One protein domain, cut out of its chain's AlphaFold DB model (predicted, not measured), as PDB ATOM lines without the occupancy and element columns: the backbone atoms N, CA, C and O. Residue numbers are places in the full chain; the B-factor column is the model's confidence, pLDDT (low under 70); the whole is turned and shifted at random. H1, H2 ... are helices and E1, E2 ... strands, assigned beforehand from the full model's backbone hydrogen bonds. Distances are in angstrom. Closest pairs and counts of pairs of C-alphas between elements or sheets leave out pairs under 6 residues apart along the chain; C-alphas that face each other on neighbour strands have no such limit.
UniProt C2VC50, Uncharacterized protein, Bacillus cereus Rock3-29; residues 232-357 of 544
ATOM      1  N   ASP A 232      34.300  66.738 104.272       80.12
ATOM      2  CA  ASP A 232      35.657  67.176 104.592       80.12
ATOM      3  C   ASP A 232      35.940  68.499 103.873       80.12
ATOM      4  O   ASP A 232      35.615  68.651 102.693       80.12
ATOM      5  N   GLN A 233      36.603  69.446 104.542       74.44
ATOM      6  CA  GLN A 233      36.898  70.766 103.962       74.44
ATOM      7  C   GLN A 233      37.698  70.671 102.654       74.44
ATOM      8  O   GLN A 233      37.468  71.440 101.724       74.44
ATOM      9  N   SER A 234      38.569  69.664 102.521       82.62
ATOM     10  CA  SER A 234      39.307  69.408 101.281       82.62
ATOM     11  C   SER A 234      38.406  69.058 100.093       82.62
ATOM     12  O   SER A 234      38.824  69.231  98.955       82.62
ATOM     13  N   ALA A 235      37.187  68.559 100.325       86.44
ATOM     14  CA  ALA A 235      36.216  68.281  99.265       86.44
ATOM     15  C   ALA A 235      35.523  69.554  98.751       86.44
ATOM     16  O   ALA A 235      35.029  69.558  97.625       86.44
ATOM     17  N   LEU A 236      35.511  70.623  99.553       86.75
ATOM     18  CA  LEU A 236      34.982  71.939  99.182       86.75
ATOM     19  C   LEU A 236      36.050  72.840  98.552       86.75
ATOM     20  O   LEU A 236      35.750  73.969  98.167       86.75
ATOM     21  N   TYR A 237      37.293  72.369  98.459       90.44
ATOM     22  CA  TYR A 237      38.374  73.106  97.825       90.44
ATOM     23  C   TYR A 237      38.180  73.183  96.313       90.44
ATOM     24  O   TYR A 237      37.821  72.196  95.675       90.44
ATOM     25  N   VAL A 238      38.452  74.343  95.711       92.56
ATOM     26  CA  VAL A 238      38.262  74.551  94.264       92.56
ATOM     27  C   VAL A 238      39.055  73.547  93.409       92.56
ATOM     28  O   VAL A 238      38.599  73.138  92.343       92.56
ATOM     29  N   ASP A 239      40.205  73.065  93.891       94.75
ATOM     30  CA  ASP A 239      41.017  72.058  93.190       94.75
ATOM     31  C   ASP A 239      40.443  70.627  93.302       94.75
ATOM     32  O   ASP A 239      40.925  69.695  92.656       94.75
ATOM     33  N   ALA A 240      39.385  70.421  94.094       93.38
ATOM     34  CA  ALA A 240      38.735  69.129  94.332       93.38
ATOM     35  C   ALA A 240      37.659  68.760  93.289       93.38
ATOM     36  O   ALA A 240      36.805  67.911  93.550       93.38
ATOM     37  N   PHE A 241      37.715  69.333  92.081       95.69
ATOM     38  CA  PHE A 241      36.803  68.982  90.984       95.69
ATOM     39  C   PHE A 241      36.912  67.498  90.594       95.69
ATOM     40  O   PHE A 241      37.933  66.839  90.808       95.69
ATOM     41  N   THR A 242      35.852  66.951  90.004       95.62
ATOM     42  CA  THR A 242      35.776  65.540  89.589       95.62
ATOM     43  C   THR A 242      36.182  65.363  88.131       95.62
ATOM     44  O   THR A 242      36.942  64.452  87.807       95.62
ATOM     45  N   SER A 243      35.749  66.273  87.259       95.19
ATOM     46  CA  SER A 243      36.138  66.303  85.847       95.19
ATOM     47  C   SER A 243      36.268  67.741  85.336       95.19
ATOM     48  O   SER A 243      35.879  68.692  86.016       95.19
ATOM     49  N   TYR A 244      36.872  67.906  84.161       96.38
ATOM     50  CA  TYR A 244      37.052  69.200  83.509       96.38
ATOM     51  C   TYR A 244      36.895  69.073  81.995       96.38
ATOM     52  O   TYR A 244      37.091  67.995  81.432       96.38
ATOM     53  N   MET A 245      36.557  70.178  81.339       92.31
ATOM     54  CA  MET A 245      36.457  70.258  79.882       92.31
ATOM     55  C   MET A 245      36.721  71.676  79.373       92.31
ATOM     56  O   MET A 245      36.630  72.645  80.128       92.31
ATOM     57  N   LEU A 246      37.020  71.794  78.077       90.88
ATOM     58  CA  LEU A 246      37.023  73.084  77.388       90.88
ATOM     59  C   LEU A 246      35.591  73.617  77.360       90.88
ATOM     60  O   LEU A 246      34.685  72.919  76.895       90.88
ATOM     61  N   ASP A 247      35.383  74.832  77.859       89.44
ATOM     62  CA  ASP A 247      34.053  75.426  77.823       89.44
ATOM     63  C   ASP A 247      33.644  75.718  76.368       89.44
ATOM     64  O   ASP A 247      34.471  76.251  75.618       89.44
ATOM     65  N   PRO A 248      32.405  75.409  75.938       85.81
ATOM     66  CA  PRO A 248      31.945  75.693  74.578       85.81
ATOM     67  C   PRO A 248      32.109  77.160  74.158       85.81
ATOM     68  O   PRO A 248      32.422  77.418  72.995       85.81
ATOM     69  N   LEU A 249      31.977  78.099  75.102       83.19
ATOM     70  CA  LEU A 249      32.122  79.533  74.842       83.19
ATOM     71  C   LEU A 249      33.575  79.950  74.578       83.19
ATOM     72  O   LEU A 249      33.817  81.048  74.090       83.19
ATOM     73  N   SER A 250      34.550  79.064  74.805       84.12
ATOM     74  CA  SER A 250      35.966  79.342  74.519       84.12
ATOM     75  C   SER A 250      36.240  79.669  73.052       84.12
ATOM     76  O   SER A 250      37.239  80.317  72.734       84.12
ATOM     77  N   LYS A 251      35.385  79.171  72.150       78.75
ATOM     78  CA  LYS A 251      35.498  79.363  70.698       78.75
ATOM     79  C   LYS A 251      34.737  80.593  70.206       78.75
ATOM     80  O   LYS A 251      34.830  80.922  69.023       78.75
ATOM     81  N   GLU A 252      33.985  81.257  71.079       82.31
ATOM     82  CA  GLU A 252      33.248  82.461  70.724       82.31
ATOM     83  C   GLU A 252      34.158  83.695  70.830       82.31
ATOM     84  O   GLU A 252      34.954  83.805  71.766       82.31
ATOM     85  N   PRO A 253      34.084  84.629  69.868       80.44
ATOM     86  CA  PRO A 253      34.837  85.871  69.948       80.44
ATOM     87  C   PRO A 253      34.330  86.745  71.103       80.44
ATOM     88  O   PRO A 253      33.135  87.007  71.218       80.44
ATOM     89  N   ASP A 254      35.256  87.256  71.916       84.69
ATOM     90  CA  ASP A 254      34.985  88.239  72.971       84.69
ATOM     91  C   ASP A 254      35.763  89.529  72.677       84.69
ATOM     92  O   ASP A 254      36.992  89.592  72.801       84.69
ATOM     93  N   GLU A 255      35.043  90.577  72.270       89.44
ATOM     94  CA  GLU A 255      35.632  91.872  71.914       89.44
ATOM     95  C   GLU A 255      36.362  92.529  73.091       89.44
ATOM     96  O   GLU A 255      37.428  93.117  72.900       89.44
ATOM     97  N   LYS A 256      35.833  92.409  74.317       90.69
ATOM     98  CA  LYS A 256      36.427  93.042  75.502       90.69
ATOM     99  C   LYS A 256      37.754  92.387  75.853       90.69
ATOM    100  O   LYS A 256      38.726  93.079  76.147       90.69
ATOM    101  N   ARG A 257      37.812  91.055  75.794       90.56
ATOM    102  CA  ARG A 257      39.053  90.310  76.047       90.56
ATOM    103  C   ARG A 257      40.074  90.513  74.940       90.56
ATOM    104  O   ARG A 257      41.246  90.722  75.239       90.56
ATOM    105  N   THR A 258      39.624  90.570  73.687       88.50
ATOM    106  CA  THR A 258      40.491  90.886  72.541       88.50
ATOM    107  C   THR A 258      41.152  92.259  72.706       88.50
ATOM    108  O   THR A 258      42.364  92.378  72.529       88.50
ATOM    109  N   GLN A 259      40.390  93.284  73.115       91.88
ATOM    110  CA  GLN A 259      40.922  94.620  73.422       91.88
ATOM    111  C   GLN A 259      41.915  94.615  74.593       91.88
ATOM    112  O   GLN A 259      42.849  95.412  74.608       91.88
ATOM    113  N   ALA A 260      41.729  93.715  75.560       91.06
ATOM    114  CA  ALA A 260      42.618  93.540  76.705       91.06
ATOM    115  C   ALA A 260      43.812  92.601  76.434       91.06
ATOM    116  O   ALA A 260      44.597  92.357  77.346       91.06
ATOM    117  N   HIS A 261      43.958  92.075  75.211       90.25
ATOM    118  CA  HIS A 261      44.963  91.065  74.853       90.25
ATOM    119  C   HIS A 261      44.905  89.792  75.716       90.25
ATOM    120  O   HIS A 261      45.935  89.197  76.030       90.25
ATOM    121  N   LEU A 262      43.695  89.368  76.085       88.25
ATOM    122  CA  LEU A 262      43.440  88.161  76.868       88.25
ATOM    123  C   LEU A 262      42.834  87.048  76.003       88.25
ATOM    124  O   LEU A 262      42.082  87.306  75.063       88.25
ATOM    125  N   SER A 263      43.133  85.800  76.357       88.31
ATOM    126  CA  SER A 263      42.612  84.593  75.716       88.31
ATOM    127  C   SER A 263      41.126  84.401  76.013       88.31
ATOM    128  O   SER A 263      40.671  84.668  77.124       88.31
ATOM    129  N   THR A 264      40.356  83.881  75.057       90.12
ATOM    130  CA  THR A 264      38.967  83.440  75.283       90.12
ATOM    131  C   THR A 264      38.883  82.040  75.885       90.12
ATOM    132  O   THR A 264      37.793  81.600  76.231       90.12
ATOM    133  N   VAL A 265      40.007  81.329  76.025       91.25
ATOM    134  CA  VAL A 265      40.022  79.944  76.505       91.25
ATOM    135  C   VAL A 265      39.519  79.875  77.940       91.25
ATOM    136  O   VAL A 265      40.100  80.454  78.862       91.25
ATOM    137  N   GLN A 266      38.450  79.109  78.116       92.69
ATOM    138  CA  GLN A 266      37.782  78.879  79.380       92.69
ATOM    139  C   GLN A 266      37.796  77.387  79.713       92.69
ATOM    140  O   GLN A 266      37.585  76.515  78.867       92.69
ATOM    141  N   ILE A 267      38.020  77.095  80.984       95.06
ATOM    142  CA  ILE A 267      38.039  75.749  81.533       95.06
ATOM    143  C   ILE A 267      36.813  75.610  82.418       95.06
ATOM    144  O   ILE A 267      36.657  76.341  83.400       95.06
ATOM    145  N   ARG A 268      35.949  74.655  82.082       94.56
ATOM    146  CA  ARG A 268      34.826  74.272  82.930       94.56
ATOM    147  C   ARG A 268      35.266  73.158  83.864       94.56
ATOM    148  O   ARG A 268      35.673  72.093  83.405       94.56
ATOM    149  N   LEU A 269      35.150  73.399  85.164       96.19
ATOM    150  CA  LEU A 269      35.420  72.428  86.222       96.19
ATOM    151  C   LEU A 269      34.088  71.928  86.784       96.19
ATOM    152  O   LEU A 269      33.200  72.731  87.074       96.19
ATOM    153  N   ILE A 270      33.948  70.610  86.918       94.50
ATOM    154  CA  ILE A 270      32.705  69.938  87.308       94.50
ATOM    155  C   ILE A 270      32.911  69.235  88.648       94.50
ATOM    156  O   ILE A 270      33.869  68.480  88.826       94.50
ATOM    157  N   PHE A 271      31.989  69.461  89.580       91.75
ATOM    158  CA  PHE A 271      31.969  68.866  90.914       91.75
ATOM    159  C   PHE A 271      30.658  68.094  91.048       91.75
ATOM    160  O   PHE A 271      29.628  68.668  91.384       91.75
ATOM    161  N   ASP A 272      30.688  66.807  90.721       89.88
ATOM    162  CA  ASP A 272      29.514  65.924  90.684       89.88
ATOM    163  C   ASP A 272      29.657  64.707  91.614       89.88
ATOM    164  O   ASP A 272      28.757  63.874  91.704       89.88
ATOM    165  N   LYS A 273      30.770  64.616  92.355       87.50
ATOM    166  CA  LYS A 273      30.999  63.558  93.345       87.50
ATOM    167  C   LYS A 273      29.984  63.588  94.494       87.50
ATOM    168  O   LYS A 273      29.624  62.528  95.000       87.50
ATOM    169  N   TRP A 274      29.554  64.778  94.914       84.44
ATOM    170  CA  TRP A 274      28.639  64.986  96.039       84.44
ATOM    171  C   TRP A 274      27.643  66.111  95.728       84.44
ATOM    172  O   TRP A 274      28.029  67.072  95.063       84.44
ATOM    173  N   PRO A 275      26.387  66.028  96.204       86.75
ATOM    174  CA  PRO A 275      25.412  67.098  96.023       86.75
ATOM    175  C   PRO A 275      25.732  68.336  96.894       86.75
ATOM    176  O   PRO A 275      26.246  68.190  97.999       86.75
ATOM    177  N   PRO A 276      25.369  69.555  96.475       89.75
ATOM    178  CA  PRO A 276      24.857  69.874  95.153       89.75
ATOM    179  C   PRO A 276      25.938  69.736  94.085       89.75
ATOM    180  O   PRO A 276      27.111  70.049  94.319       89.75
ATOM    181  N   THR A 277      25.510  69.304  92.899       89.00
ATOM    182  CA  THR A 277      26.350  69.361  91.708       89.00
ATOM    183  C   THR A 277      26.714  70.814  91.435       89.00
ATOM    184  O   THR A 277      25.931  71.736  91.667       89.00
ATOM    185  N   ARG A 278      27.947  71.047  90.996       87.25
ATOM    186  CA  ARG A 278      28.419  72.388  90.655       87.25
ATOM    187  C   ARG A 278      29.201  72.355  89.367       87.25
ATOM    188  O   ARG A 278      29.889  71.383  89.051       87.25
ATOM    189  N   SER A 279      29.178  73.484  88.674       90.94
ATOM    190  CA  SER A 279      30.195  73.783  87.681       90.94
ATOM    191  C   SER A 279      30.647  75.225  87.810       90.94
ATOM    192  O   SER A 279      29.839  76.120  88.060       90.94
ATOM    193  N   ILE A 280      31.947  75.436  87.645       93.62
ATOM    194  CA  ILE A 280      32.543  76.767  87.551       93.62
ATOM    195  C   ILE A 280      33.304  76.867  86.241       93.62
ATOM    196  O   ILE A 280      33.807  75.869  85.724       93.62
ATOM    197  N   VAL A 281      33.379  78.081  85.716       94.06
ATOM    198  CA  VAL A 281      34.121  78.400  84.502       94.06
ATOM    199  C   VAL A 281      35.209  79.388  84.886       94.06
ATOM    200  O   VAL A 281      34.924  80.395  85.530       94.06
ATOM    201  N   ILE A 282      36.451  79.071  84.531       93.38
ATOM    202  CA  ILE A 282      37.633  79.881  84.839       93.38
ATOM    203  C   ILE A 282      38.378  80.136  83.534       93.38
ATOM    204  O   ILE A 282      38.536  79.214  82.731       93.38
ATOM    205  N   TYR A 283      38.845  81.362  83.300       93.69
ATOM    206  CA  TYR A 283      39.704  81.624  82.148       93.69
ATOM    207  C   TYR A 283      41.088  81.013  82.358       93.69
ATOM    208  O   TYR A 283      41.638  81.048  83.457       93.69
ATOM    209  N   ALA A 284      41.689  80.497  81.286       93.50
ATOM    210  CA  ALA A 284      43.037  79.940  81.348       93.50
ATOM    211  C   ALA A 284      44.084  80.974  81.816       93.50
ATOM    212  O   ALA A 284      45.058  80.590  82.463       93.50
ATOM    213  N   ASP A 285      43.861  82.260  81.526       91.69
ATOM    214  CA  ASP A 285      44.741  83.368  81.929       91.69
ATOM    215  C   ASP A 285      44.668  83.683  83.432       91.69
ATOM    216  O   ASP A 285      45.632  84.195  83.997       91.69
ATOM    217  N   ASP A 286      43.552  83.353  84.093       91.75
ATOM    218  CA  ASP A 286      43.371  83.579  85.535       91.75
ATOM    219  C   ASP A 286      44.127  82.531  86.374       91.75
ATOM    220  O   ASP A 286      44.277  82.673  87.589       91.75
ATOM    221  N   ILE A 287      44.614  81.468  85.725       93.38
ATOM    222  CA  ILE A 287      45.426  80.419  86.334       93.38
ATOM    223  C   ILE A 287      46.892  80.744  86.048       93.38
ATOM    224  O   ILE A 287      47.374  80.613  84.920       93.38
ATOM    225  N   SER A 288      47.614  81.158  87.081       89.56
ATOM    226  CA  SER A 288      49.019  81.537  86.986       89.56
ATOM    227  C   SER A 288      49.926  80.319  86.806       89.56
ATOM    228  O   SER A 288      49.725  79.278  87.432       89.56
ATOM    229  N   ASP A 289      50.978  80.482  86.003       86.81
ATOM    230  CA  ASP A 289      52.068  79.503  85.878       86.81
ATOM    231  C   ASP A 289      53.130  79.660  86.988       86.81
ATOM    232  O   ASP A 289      54.122  78.934  87.014       86.81
ATOM    233  N   GLY A 290      52.952  80.636  87.888       86.88
ATOM    234  CA  GLY A 290      53.821  80.842  89.042       86.88
ATOM    235  C   GLY A 290      53.588  79.836  90.173       86.88
ATOM    236  O   GLY A 290      52.630  79.068  90.172       86.88
ATOM    237  N   ASP A 291      54.459  79.886  91.179       89.31
ATOM    238  CA  ASP A 291      54.402  79.027  92.371       89.31
ATOM    239  C   ASP A 291      54.199  79.856  93.656       89.31
ATOM    240  O   ASP A 291      54.726  79.529  94.719       89.31
ATOM    241  N   GLN A 292      53.479  80.983  93.571       88.75
ATOM    242  CA  GLN A 292      53.183  81.800  94.749       88.75
ATOM    243  C   GLN A 292      52.358  80.997  95.757       88.75
ATOM    244  O   GLN A 292      51.328  80.419  95.409       88.75
ATOM    245  N   ILE A 293      52.785  81.011  97.013       83.25
ATOM    246  CA  ILE A 293      52.051  80.401  98.119       83.25
ATOM    247  C   ILE A 293      51.304  81.505  98.860       83.25
ATOM    248  O   ILE A 293      51.812  82.621  99.007       83.25
ATOM    249  N   ASP A 294      50.092  81.191  99.297       73.56
ATOM    250  CA  ASP A 294      49.285  82.077 100.120       73.56
ATOM    251  C   ASP A 294      49.520  81.770 101.608       73.56
ATOM    252  O   ASP A 294      49.295  80.630 102.019       73.56
ATOM    253  N   PRO A 295      50.009  82.726 102.419       67.81
ATOM    254  CA  PRO A 295      50.039  82.555 103.867       67.81
ATOM    255  C   PRO A 295      48.642  82.668 104.500       67.81
ATOM    256  O   PRO A 295      48.480  82.247 105.646       67.81
ATOM    257  N   ASP A 296      47.665  83.238 103.787       68.38
ATOM    258  CA  ASP A 296      46.303  83.431 104.278       68.38
ATOM    259  C   ASP A 296      45.421  82.195 103.997       68.38
ATOM    260  O   ASP A 296      45.648  81.459 103.029       68.38
ATOM    261  N   PRO A 297      44.403  81.931 104.840       67.62
ATOM    262  CA  PRO A 297      43.512  80.790 104.665       67.62
ATOM    263  C   PRO A 297      42.579  80.953 103.449       67.62
ATOM    264  O   PRO A 297      42.187  82.077 103.110       67.62
ATOM    265  N   PRO A 298      42.148  79.843 102.812       75.50
ATOM    266  CA  PRO A 298      41.186  79.882 101.717       75.50
ATOM    267  C   PRO A 298      39.880  80.591 102.092       75.50
ATOM    268  O   PRO A 298      39.384  80.503 103.214       75.50
ATOM    269  N   THR A 299      39.270  81.263 101.116       76.69
ATOM    270  CA  THR A 299      38.010  81.995 101.305       76.69
ATOM    271  C   THR A 299      36.892  81.411 100.450       76.69
ATOM    272  O   THR A 299      37.131  80.929  99.345       76.69
ATOM    273  N   TYR A 300      35.652  81.445 100.944       76.00
ATOM    274  CA  TYR A 300      34.501  81.018 100.146       76.00
ATOM    275  C   TYR A 300      34.273  81.961  98.959       76.00
ATOM    276  O   TYR A 300      34.061  83.160  99.143       76.00
ATOM    277  N   GLY A 301      34.262  81.396  97.754       80.94
ATOM    278  CA  GLY A 301      34.050  82.097  96.492       80.94
ATOM    279  C   GLY A 301      32.858  81.550  95.705       80.94
ATOM    280  O   GLY A 301      31.857  81.096  96.269       80.94
ATOM    281  N   SER A 302      32.956  81.618  94.375       83.44
ATOM    282  CA  SER A 302      31.908  81.156  93.459       83.44
ATOM    283  C   SER A 302      31.510  79.698  93.710       83.44
ATOM    284  O   SER A 302      32.305  78.880  94.165       83.44
ATOM    285  N   ALA A 303      30.246  79.373  93.425       83.88
ATOM    286  CA  ALA A 303      29.652  78.057  93.689       83.88
ATOM    287  C   ALA A 303      29.765  77.564  95.153       83.88
ATOM    288  O   ALA A 303      29.558  76.380  95.415       83.88
ATOM    289  N   ASN A 304      30.041  78.463  96.110       80.94
ATOM    290  CA  ASN A 304      30.291  78.146  97.520       80.94
ATOM    291  C   ASN A 304      31.474  77.187  97.748       80.94
ATOM    292  O   ASN A 304      31.473  76.434  98.714       80.94
ATOM    293  N   LEU A 305      32.486  77.223  96.880       87.94
ATOM    294  CA  LEU A 305      33.749  76.508  97.083       87.94
ATOM    295  C   LEU A 305      34.754  77.388  97.829       87.94
ATOM    296  O   LEU A 305      34.621  78.611  97.838       87.94
ATOM    297  N   THR A 306      35.776  76.779  98.424       86.62
ATOM    298  CA  THR A 306      36.903  77.496  99.030       86.62
ATOM    299  C   THR A 306      38.010  77.717  98.002       86.62
ATOM    300  O   THR A 306      38.411  76.806  97.274       86.62
ATOM    301  N   TYR A 307      38.495  78.954  97.928       88.88
ATOM    302  CA  TYR A 307      39.488  79.412  96.966       88.88
ATOM    303  C   TYR A 307      40.732  79.914  97.693       88.88
ATOM    304  O   TYR A 307      40.600  80.700  98.637       88.88
ATOM    305  N   PRO A 308      41.937  79.528  97.242       89.19
ATOM    306  CA  PRO A 308      43.137  80.266  97.604       89.19
ATOM    307  C   PRO A 308      43.132  81.622  96.888       89.19
ATOM    308  O   PRO A 308      42.424  81.810  95.893       89.19
ATOM    309  N   LYS A 309      43.987  82.551  97.316       86.25
ATOM    310  CA  LYS A 309      44.205  83.794  96.565       86.25
ATOM    311  C   LYS A 309      44.755  83.560  95.157       86.25
ATOM    312  O   LYS A 309      44.414  84.299  94.237       86.25
ATOM    313  N   TRP A 310      45.611  82.550  94.995       88.69
ATOM    314  CA  TRP A 310      46.285  82.247  93.734       88.69
ATOM    315  C   TRP A 310      45.841  80.895  93.183       88.69
ATOM    316  O   TRP A 310      46.049  79.864  93.821       88.69
ATOM    317  N   LEU A 311      45.278  80.892  91.974       92.81
ATOM    318  CA  LEU A 311      45.070  79.675  91.193       92.81
ATOM    319  C   LEU A 311      46.354  79.389  90.422       92.81
ATOM    320  O   LEU A 311      46.643  80.059  89.435       92.81
ATOM    321  N   ASN A 312      47.168  78.461  90.906       93.25
ATOM    322  CA  ASN A 312      48.478  78.183  90.331       93.25
ATOM    323  C   ASN A 312      48.949  76.755  90.628       93.25
ATOM    324  O   ASN A 312      48.214  75.958  91.209       93.25
ATOM    325  N   ARG A 313      50.170  76.402  90.215       93.62
ATOM    326  CA  ARG A 313      50.695  75.041  90.382       93.62
ATOM    327  C   ARG A 313      50.913  74.650  91.848       93.62
ATOM    328  O   ARG A 313      50.739  73.477  92.175       93.62
ATOM    329  N   ALA A 314      51.294  75.594  92.704       90.56
ATOM    330  CA  ALA A 314      51.572  75.334  94.114       90.56
ATOM    331  C   ALA A 314      50.288  75.100  94.927       90.56
ATOM    332  O   ALA A 314      50.225  74.158  95.712       90.56
ATOM    333  N   MET A 315      49.270  75.938  94.719       89.62
ATOM    334  CA  MET A 315      48.030  75.912  95.502       89.62
ATOM    335  C   MET A 315      46.957  75.023  94.859       89.62
ATOM    336  O   MET A 315      46.289  74.262  95.548       89.62
ATOM    337  N   THR A 316      46.819  75.071  93.531       94.38
ATOM    338  CA  THR A 316      45.789  74.342  92.767       94.38
ATOM    339  C   THR A 316      46.415  73.478  91.663       94.38
ATOM    340  O   THR A 316      46.240  73.747  90.463       94.38
ATOM    341  N   PRO A 317      47.209  72.454  92.028       94.94
ATOM    342  CA  PRO A 317      47.962  71.650  91.071       94.94
ATOM    343  C   PRO A 317      47.076  70.938  90.042       94.94
ATOM    344  O   PRO A 317      47.507  70.755  88.901       94.94
ATOM    345  N   ARG A 318      45.847  70.536  90.399       96.75
ATOM    346  CA  ARG A 318      44.948  69.832  89.471       96.75
ATOM    347  C   ARG A 318      44.345  70.786  88.445       96.75
ATOM    348  O   ARG A 318      44.301  70.429  87.271       96.75
ATOM    349  N   ILE A 319      43.944  71.991  88.846       96.69
ATOM    350  CA  ILE A 319      43.472  73.054  87.946       96.69
ATOM    351  C   ILE A 319      44.595  73.444  86.987       96.69
ATOM    352  O   ILE A 319      44.374  73.540  85.780       96.69
ATOM    353  N   HIS A 320      45.821  73.594  87.491       96.44
ATOM    354  CA  HIS A 320      46.979  73.880  86.650       96.44
ATOM    355  C   HIS A 320      47.260  72.741  85.648       96.44
ATOM    356  O   HIS A 320      47.508  72.987  84.467       96.44
ATOM    357  N   ALA A 321      47.183  71.476  86.079       95.81
ATOM    358  CA  ALA A 321      47.313  70.329  85.179       95.81
ATOM    359  C   ALA A 321      46.193  70.286  84.122       95.81
ATOM    360  O   ALA A 321      46.467  70.007  82.954       95.81
ATOM    361  N   ALA A 322      44.957  70.616  84.506       95.25
ATOM    362  CA  ALA A 322      43.818  70.717  83.598       95.25
ATOM    363  C   ALA A 322      44.020  71.817  82.544       95.25
ATOM    364  O   ALA A 322      43.822  71.556  81.357       95.25
ATOM    365  N   LYS A 323      44.496  73.007  82.949       95.19
ATOM    366  CA  LYS A 323      44.907  74.084  82.030       95.19
ATOM    367  C   LYS A 323      45.905  73.572  81.008       95.19
ATOM    368  O   LYS A 323      45.672  73.709  79.810       95.19
ATOM    369  N   LYS A 324      46.989  72.952  81.473       95.19
ATOM    370  CA  LYS A 324      48.039  72.440  80.592       95.19
ATOM    371  C   LYS A 324      47.489  71.431  79.581       95.19
ATOM    372  O   LYS A 324      47.734  71.581  78.391       95.19
ATOM    373  N   ALA A 325      46.694  70.464  80.038       93.25
ATOM    374  CA  ALA A 325      46.098  69.452  79.171       93.25
ATOM    375  C   ALA A 325      45.161  70.054  78.106       93.25
ATOM    376  O   ALA A 325      45.190  69.624  76.957       93.25
ATOM    377  N   ILE A 326      44.353  71.062  78.462       91.12
ATOM    378  CA  ILE A 326      43.471  71.744  77.502       91.12
ATOM    379  C   ILE A 326      44.267  72.557  76.484       91.12
ATOM    380  O   ILE A 326      43.941  72.527  75.300       91.12
ATOM    381  N   LEU A 327      45.305  73.273  76.916       89.56
ATOM    382  CA  LEU A 327      46.146  74.038  75.996       89.56
ATOM    383  C   LEU A 327      46.900  73.112  75.032       89.56
ATOM    384  O   LEU A 327      46.910  73.384  73.837       89.56
ATOM    385  N   GLU A 328      47.434  71.987  75.514       88.06
ATOM    386  CA  GLU A 328      48.051  70.958  74.665       88.06
ATOM    387  C   GLU A 328      47.035  70.341  73.689       88.06
ATOM    388  O   GLU A 328      47.349  70.115  72.519       88.06
ATOM    389  N   GLN A 329      45.801  70.083  74.131       84.81
ATOM    390  CA  GLN A 329      44.729  69.621  73.246       84.81
ATOM    391  C   GLN A 329      44.441  70.650  72.143       84.81
ATOM    392  O   GLN A 329      44.396  70.280  70.973       84.81
ATOM    393  N   LEU A 330      44.274  71.927  72.497       80.62
ATOM    394  CA  LEU A 330      44.005  73.006  71.544       80.62
ATOM    395  C   LEU A 330      45.167  73.230  70.574       80.62
ATOM    396  O   LEU A 330      44.935  73.470  69.393       80.62
ATOM    397  N   GLU A 331      46.408  73.138  71.045       75.06
ATOM    398  CA  GLU A 331      47.591  73.223  70.191       75.06
ATOM    399  C   GLU A 331      47.601  72.085  69.168       75.06
ATOM    400  O   GLU A 331      47.762  72.334  67.975       75.06
ATOM    401  N   ASN A 332      47.327  70.854  69.602       71.25
ATOM    402  CA  ASN A 332      47.215  69.708  68.703       71.25
ATOM    403  C   ASN A 332      46.054  69.864  67.705       71.25
ATOM    404  O   ASN A 332      46.241  69.611  66.517       71.25
ATOM    405  N   GLU A 333      44.876  70.311  68.151       72.00
ATOM    406  CA  GLU A 333      43.728  70.592  67.273       72.00
ATOM    407  C   GLU A 333      44.058  71.681  66.240       72.00
ATOM    408  O   GLU A 333      43.751  71.530  65.056       72.00
ATOM    409  N   ASN A 334      44.736  72.753  66.657       69.88
ATOM    410  CA  ASN A 334      45.167  73.830  65.770       69.88
ATOM    411  C   ASN A 334      46.224  73.355  64.771       69.88
ATOM    412  O   ASN A 334      46.131  73.687  63.593       69.88
ATOM    413  N   LEU A 335      47.205  72.557  65.204       61.78
ATOM    414  CA  LEU A 335      48.211  71.968  64.318       61.78
ATOM    415  C   LEU A 335      47.560  71.070  63.265       61.78
ATOM    416  O   LEU A 335      47.885  71.190  62.085       61.78
ATOM    417  N   VAL A 336      46.611  70.221  63.664       58.34
ATOM    418  CA  VAL A 336      45.836  69.394  62.730       58.34
ATOM    419  C   VAL A 336      45.057  70.275  61.753       58.34
ATOM    420  O   VAL A 336      45.174  70.071  60.550       58.34
ATOM    421  N   SER A 337      44.358  71.305  62.235       55.47
ATOM    422  CA  SER A 337      43.620  72.253  61.386       55.47
ATOM    423  C   SER A 337      44.529  72.982  60.388       55.47
ATOM    424  O   SER A 337      44.192  73.103  59.213       55.47
ATOM    425  N   ILE A 338      45.720  73.420  60.811       56.22
ATOM    426  CA  ILE A 338      46.716  74.045  59.929       56.22
ATOM    427  C   ILE A 338      47.199  73.050  58.871       56.22
ATOM    428  O   ILE A 338      47.308  73.412  57.701       56.22
ATOM    429  N   ILE A 339      47.477  71.801  59.255       53.28
ATOM    430  CA  ILE A 339      47.892  70.745  58.323       53.28
ATOM    431  C   ILE A 339      46.780  70.463  57.306       53.28
ATOM    432  O   ILE A 339      47.060  70.371  56.112       53.28
ATOM    433  N   GLU A 340      45.528  70.370  57.751       56.62
ATOM    434  CA  GLU A 340      44.363  70.166  56.887       56.62
ATOM    435  C   GLU A 340      44.166  71.337  55.915       56.62
ATOM    436  O   GLU A 340      44.013  71.118  54.713       56.62
ATOM    437  N   GLN A 341      44.256  72.582  56.396       56.38
ATOM    438  CA  GLN A 341      44.180  73.781  55.555       56.38
ATOM    439  C   GLN A 341      45.337  73.856  54.552       56.38
ATOM    440  O   GLN A 341      45.128  74.201  53.389       56.38
ATOM    441  N   ALA A 342      46.559  73.512  54.969       46.72
ATOM    442  CA  ALA A 342      47.721  73.468  54.089       46.72
ATOM    443  C   ALA A 342      47.584  72.372  53.022       46.72
ATOM    444  O   ALA A 342      47.957  72.585  51.866       46.72
ATOM    445  N   HIS A 343      47.019  71.217  53.383       49.88
ATOM    446  CA  HIS A 343      46.728  70.139  52.446       49.88
ATOM    447  C   HIS A 343      45.658  70.548  51.427       49.88
ATOM    448  O   HIS A 343      45.870  70.381  50.228       49.88
ATOM    449  N   ASP A 344      44.557  71.158  51.871       49.88
ATOM    450  CA  ASP A 344      43.508  71.690  50.991       49.88
ATOM    451  C   ASP A 344      44.049  72.785  50.054       49.88
ATOM    452  O   ASP A 344      43.790  72.770  48.849       49.88
ATOM    453  N   ALA A 345      44.884  73.695  50.565       47.62
ATOM    454  CA  ALA A 345      45.569  74.690  49.744       47.62
ATOM    455  C   ALA A 345      46.493  74.032  48.704       47.62
ATOM    456  O   ALA A 345      46.474  74.422  47.535       47.62
ATOM    457  N   TYR A 346      47.260  73.010  49.093       49.97
ATOM    458  CA  TYR A 346      48.100  72.241  48.175       49.97
ATOM    459  C   TYR A 346      47.269  71.549  47.090       49.97
ATOM    460  O   TYR A 346      47.599  71.664  45.912       49.97
ATOM    461  N   GLU A 347      46.166  70.887  47.442       52.03
ATOM    462  CA  GLU A 347      45.273  70.253  46.469       52.03
ATOM    463  C   GLU A 347      44.646  71.272  45.511       52.03
ATOM    464  O   GLU A 347      44.576  71.019  44.307       52.03
ATOM    465  N   LYS A 348      44.242  72.449  46.005       46.25
ATOM    466  CA  LYS A 348      43.722  73.548  45.177       46.25
ATOM    467  C   LYS A 348      44.784  74.110  44.233       46.25
ATOM    468  O   LYS A 348      44.474  74.390  43.077       46.25
ATOM    469  N   ILE A 349      46.033  74.231  44.688       47.06
ATOM    470  CA  ILE A 349      47.173  74.629  43.850       47.06
ATOM    471  C   ILE A 349      47.455  73.560  42.786       47.06
ATOM    472  O   ILE A 349      47.597  73.903  41.617       47.06
ATOM    473  N   GLN A 350      47.470  72.273  43.147       48.06
ATOM    474  CA  GLN A 350      47.631  71.166  42.196       48.06
ATOM    475  C   GLN A 350      46.501  71.139  41.161       48.06
ATOM    476  O   GLN A 350      46.751  70.984  39.966       48.06
ATOM    477  N   PHE A 351      45.259  71.351  41.600       42.19
ATOM    478  CA  PHE A 351      44.102  71.465  40.721       42.19
ATOM    479  C   PHE A 351      44.254  72.651  39.762       42.19
ATOM    480  O   PHE A 351      44.162  72.463  38.552       42.19
ATOM    481  N   ALA A 352      44.595  73.842  40.263       38.91
ATOM    482  CA  ALA A 352      44.862  75.015  39.432       38.91
ATOM    483  C   ALA A 352      46.017  74.776  38.438       38.91
ATOM    484  O   ALA A 352      45.901  75.126  37.266       38.91
ATOM    485  N   TRP A 353      47.099  74.116  38.850       41.62
ATOM    486  CA  TRP A 353      48.213  73.756  37.967       41.62
ATOM    487  C   TRP A 353      47.816  72.749  36.883       41.62
ATOM    488  O   TRP A 353      48.275  72.869  35.747       41.62
ATOM    489  N   SER A 354      46.930  71.804  37.203       41.56
ATOM    490  CA  SER A 354      46.404  70.824  36.246       41.56
ATOM    491  C   SER A 354      45.377  71.411  35.269       41.56
ATOM    492  O   SER A 354      45.352  71.021  34.106       41.56
ATOM    493  N   VAL A 355      44.566  72.379  35.713       34.69
ATOM    494  CA  VAL A 355      43.502  73.010  34.913       34.69
ATOM    495  C   VAL A 355      44.041  74.136  34.031       34.69
ATOM    496  O   VAL A 355      43.620  74.263  32.885       34.69
ATOM    497  N   PHE A 356      44.995  74.933  34.523       37.69
ATOM    498  CA  PHE A 356      45.572  76.059  33.775       37.69
ATOM    499  C   PHE A 356      46.852  75.708  33.000       37.69
ATOM    500  O   PHE A 356      47.467  76.592  32.408       37.69
ATOM    501  N   GLY A 357      47.263  74.435  32.972       40.31
ATOM    502  CA  GLY A 357      48.337  73.961  32.091       40.31
ATOM    503  C   GLY A 357      49.723  74.555  32.369       40.31
ATOM    504  O   GLY A 357      50.561  74.585  31.475       40.31
TER     505      GLY A 357
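What this domain is: This is residues 232 to 357 of the 544 residues of an uncharacterized protein of Bacillus cereus Rock3-29 (UniProt C2VC50). A small body holds a three-stranded sheet with the first part of the long helix H3 packed slantwise on one face, and the rest of H3, with residues 331 to 357 standing free, sticks out as a long arm. Two short helices, H1 and H2, lie beyond the end of E1, H2 off the sheet, and the long unnamed residues 291 to 316 gather at the end of the body away from the arm. The printed part has 126 residues with three named helices and three named strands, along the chain E1 H1 H2 E2 E3 H3; the sheet, in the order E1 E2 E3, is antiparallel, and the class is mixed, helices and strands. The whole is loose, with a radius of gyration of the C-alphas of 20.2 A and spans of 73 by 30 by 25 A, the length made by the arm.

Where its parts are: E1, residues 243 to 246, begins with C-alpha 243 at (36.138, 66.303, 85.847) and is 10.9 A long. H1 is residues 248 to 251, 6.4 A, and H2 is residues 255 to 259, 6.1 A. E2, residues 266 to 271, measures 16.3 A, and E3, residues 278 to 283, measures 16.9 A. H3, residues 317 to 355, runs 56.4 A from C-alpha 317 at (47.962, 71.650, 91.071) to C-alpha 355 at (43.502, 73.010, 34.913).

How they stand to each other: E1 and E2 are antiparallel at 160 degrees, with N 245 and O 268 within hydrogen-bond range at 3.0 A. E2 and E3 form a hairpin, antiparallel at 158 degrees, with N 267 and O 282 at 2.8 A and N 280 and O 269 at 3.0 A. H3 is on the sheet at a height of 7.2 A, in two layers, a helix on one face of a sheet. It lies over E2 and only just over E1, on which 3 of its C-alphas fall, and runs slantwise to the strands, at 42 degrees to E2 on the local plane. The closest C-alphas of E1 and H3 are those of Leu 246 and Ile 326, 6.6 A apart; those of E2 and H3 are Ile 267 and Lys 323, 7.1 A. H1 only grazes the sheet, its Ser 250 and Gln 266 of E2 having the closest C-alphas, 5.2 A apart. H2 is not on the sheet and is apart from H1 and H3. In H2 and H3 every O i to N i+4 pair is within hydrogen-bond range; H1 is too short for such a pair.

The domain as a whole: The C-alphas of Asp 232 and Gly 357, the two farthest apart, are 73.9 A apart. Without the free stretch the body spans 40 by 30 by 24 A. The printed part has no cut. The link from E3 to H3 is long, with 33 residues, among which residues 299 to 300 pair antiparallel with residues 306 to 307. The mean pLDDT of the printed part is 80.6; residues 295 to 297 and 334 to 357 are under 70.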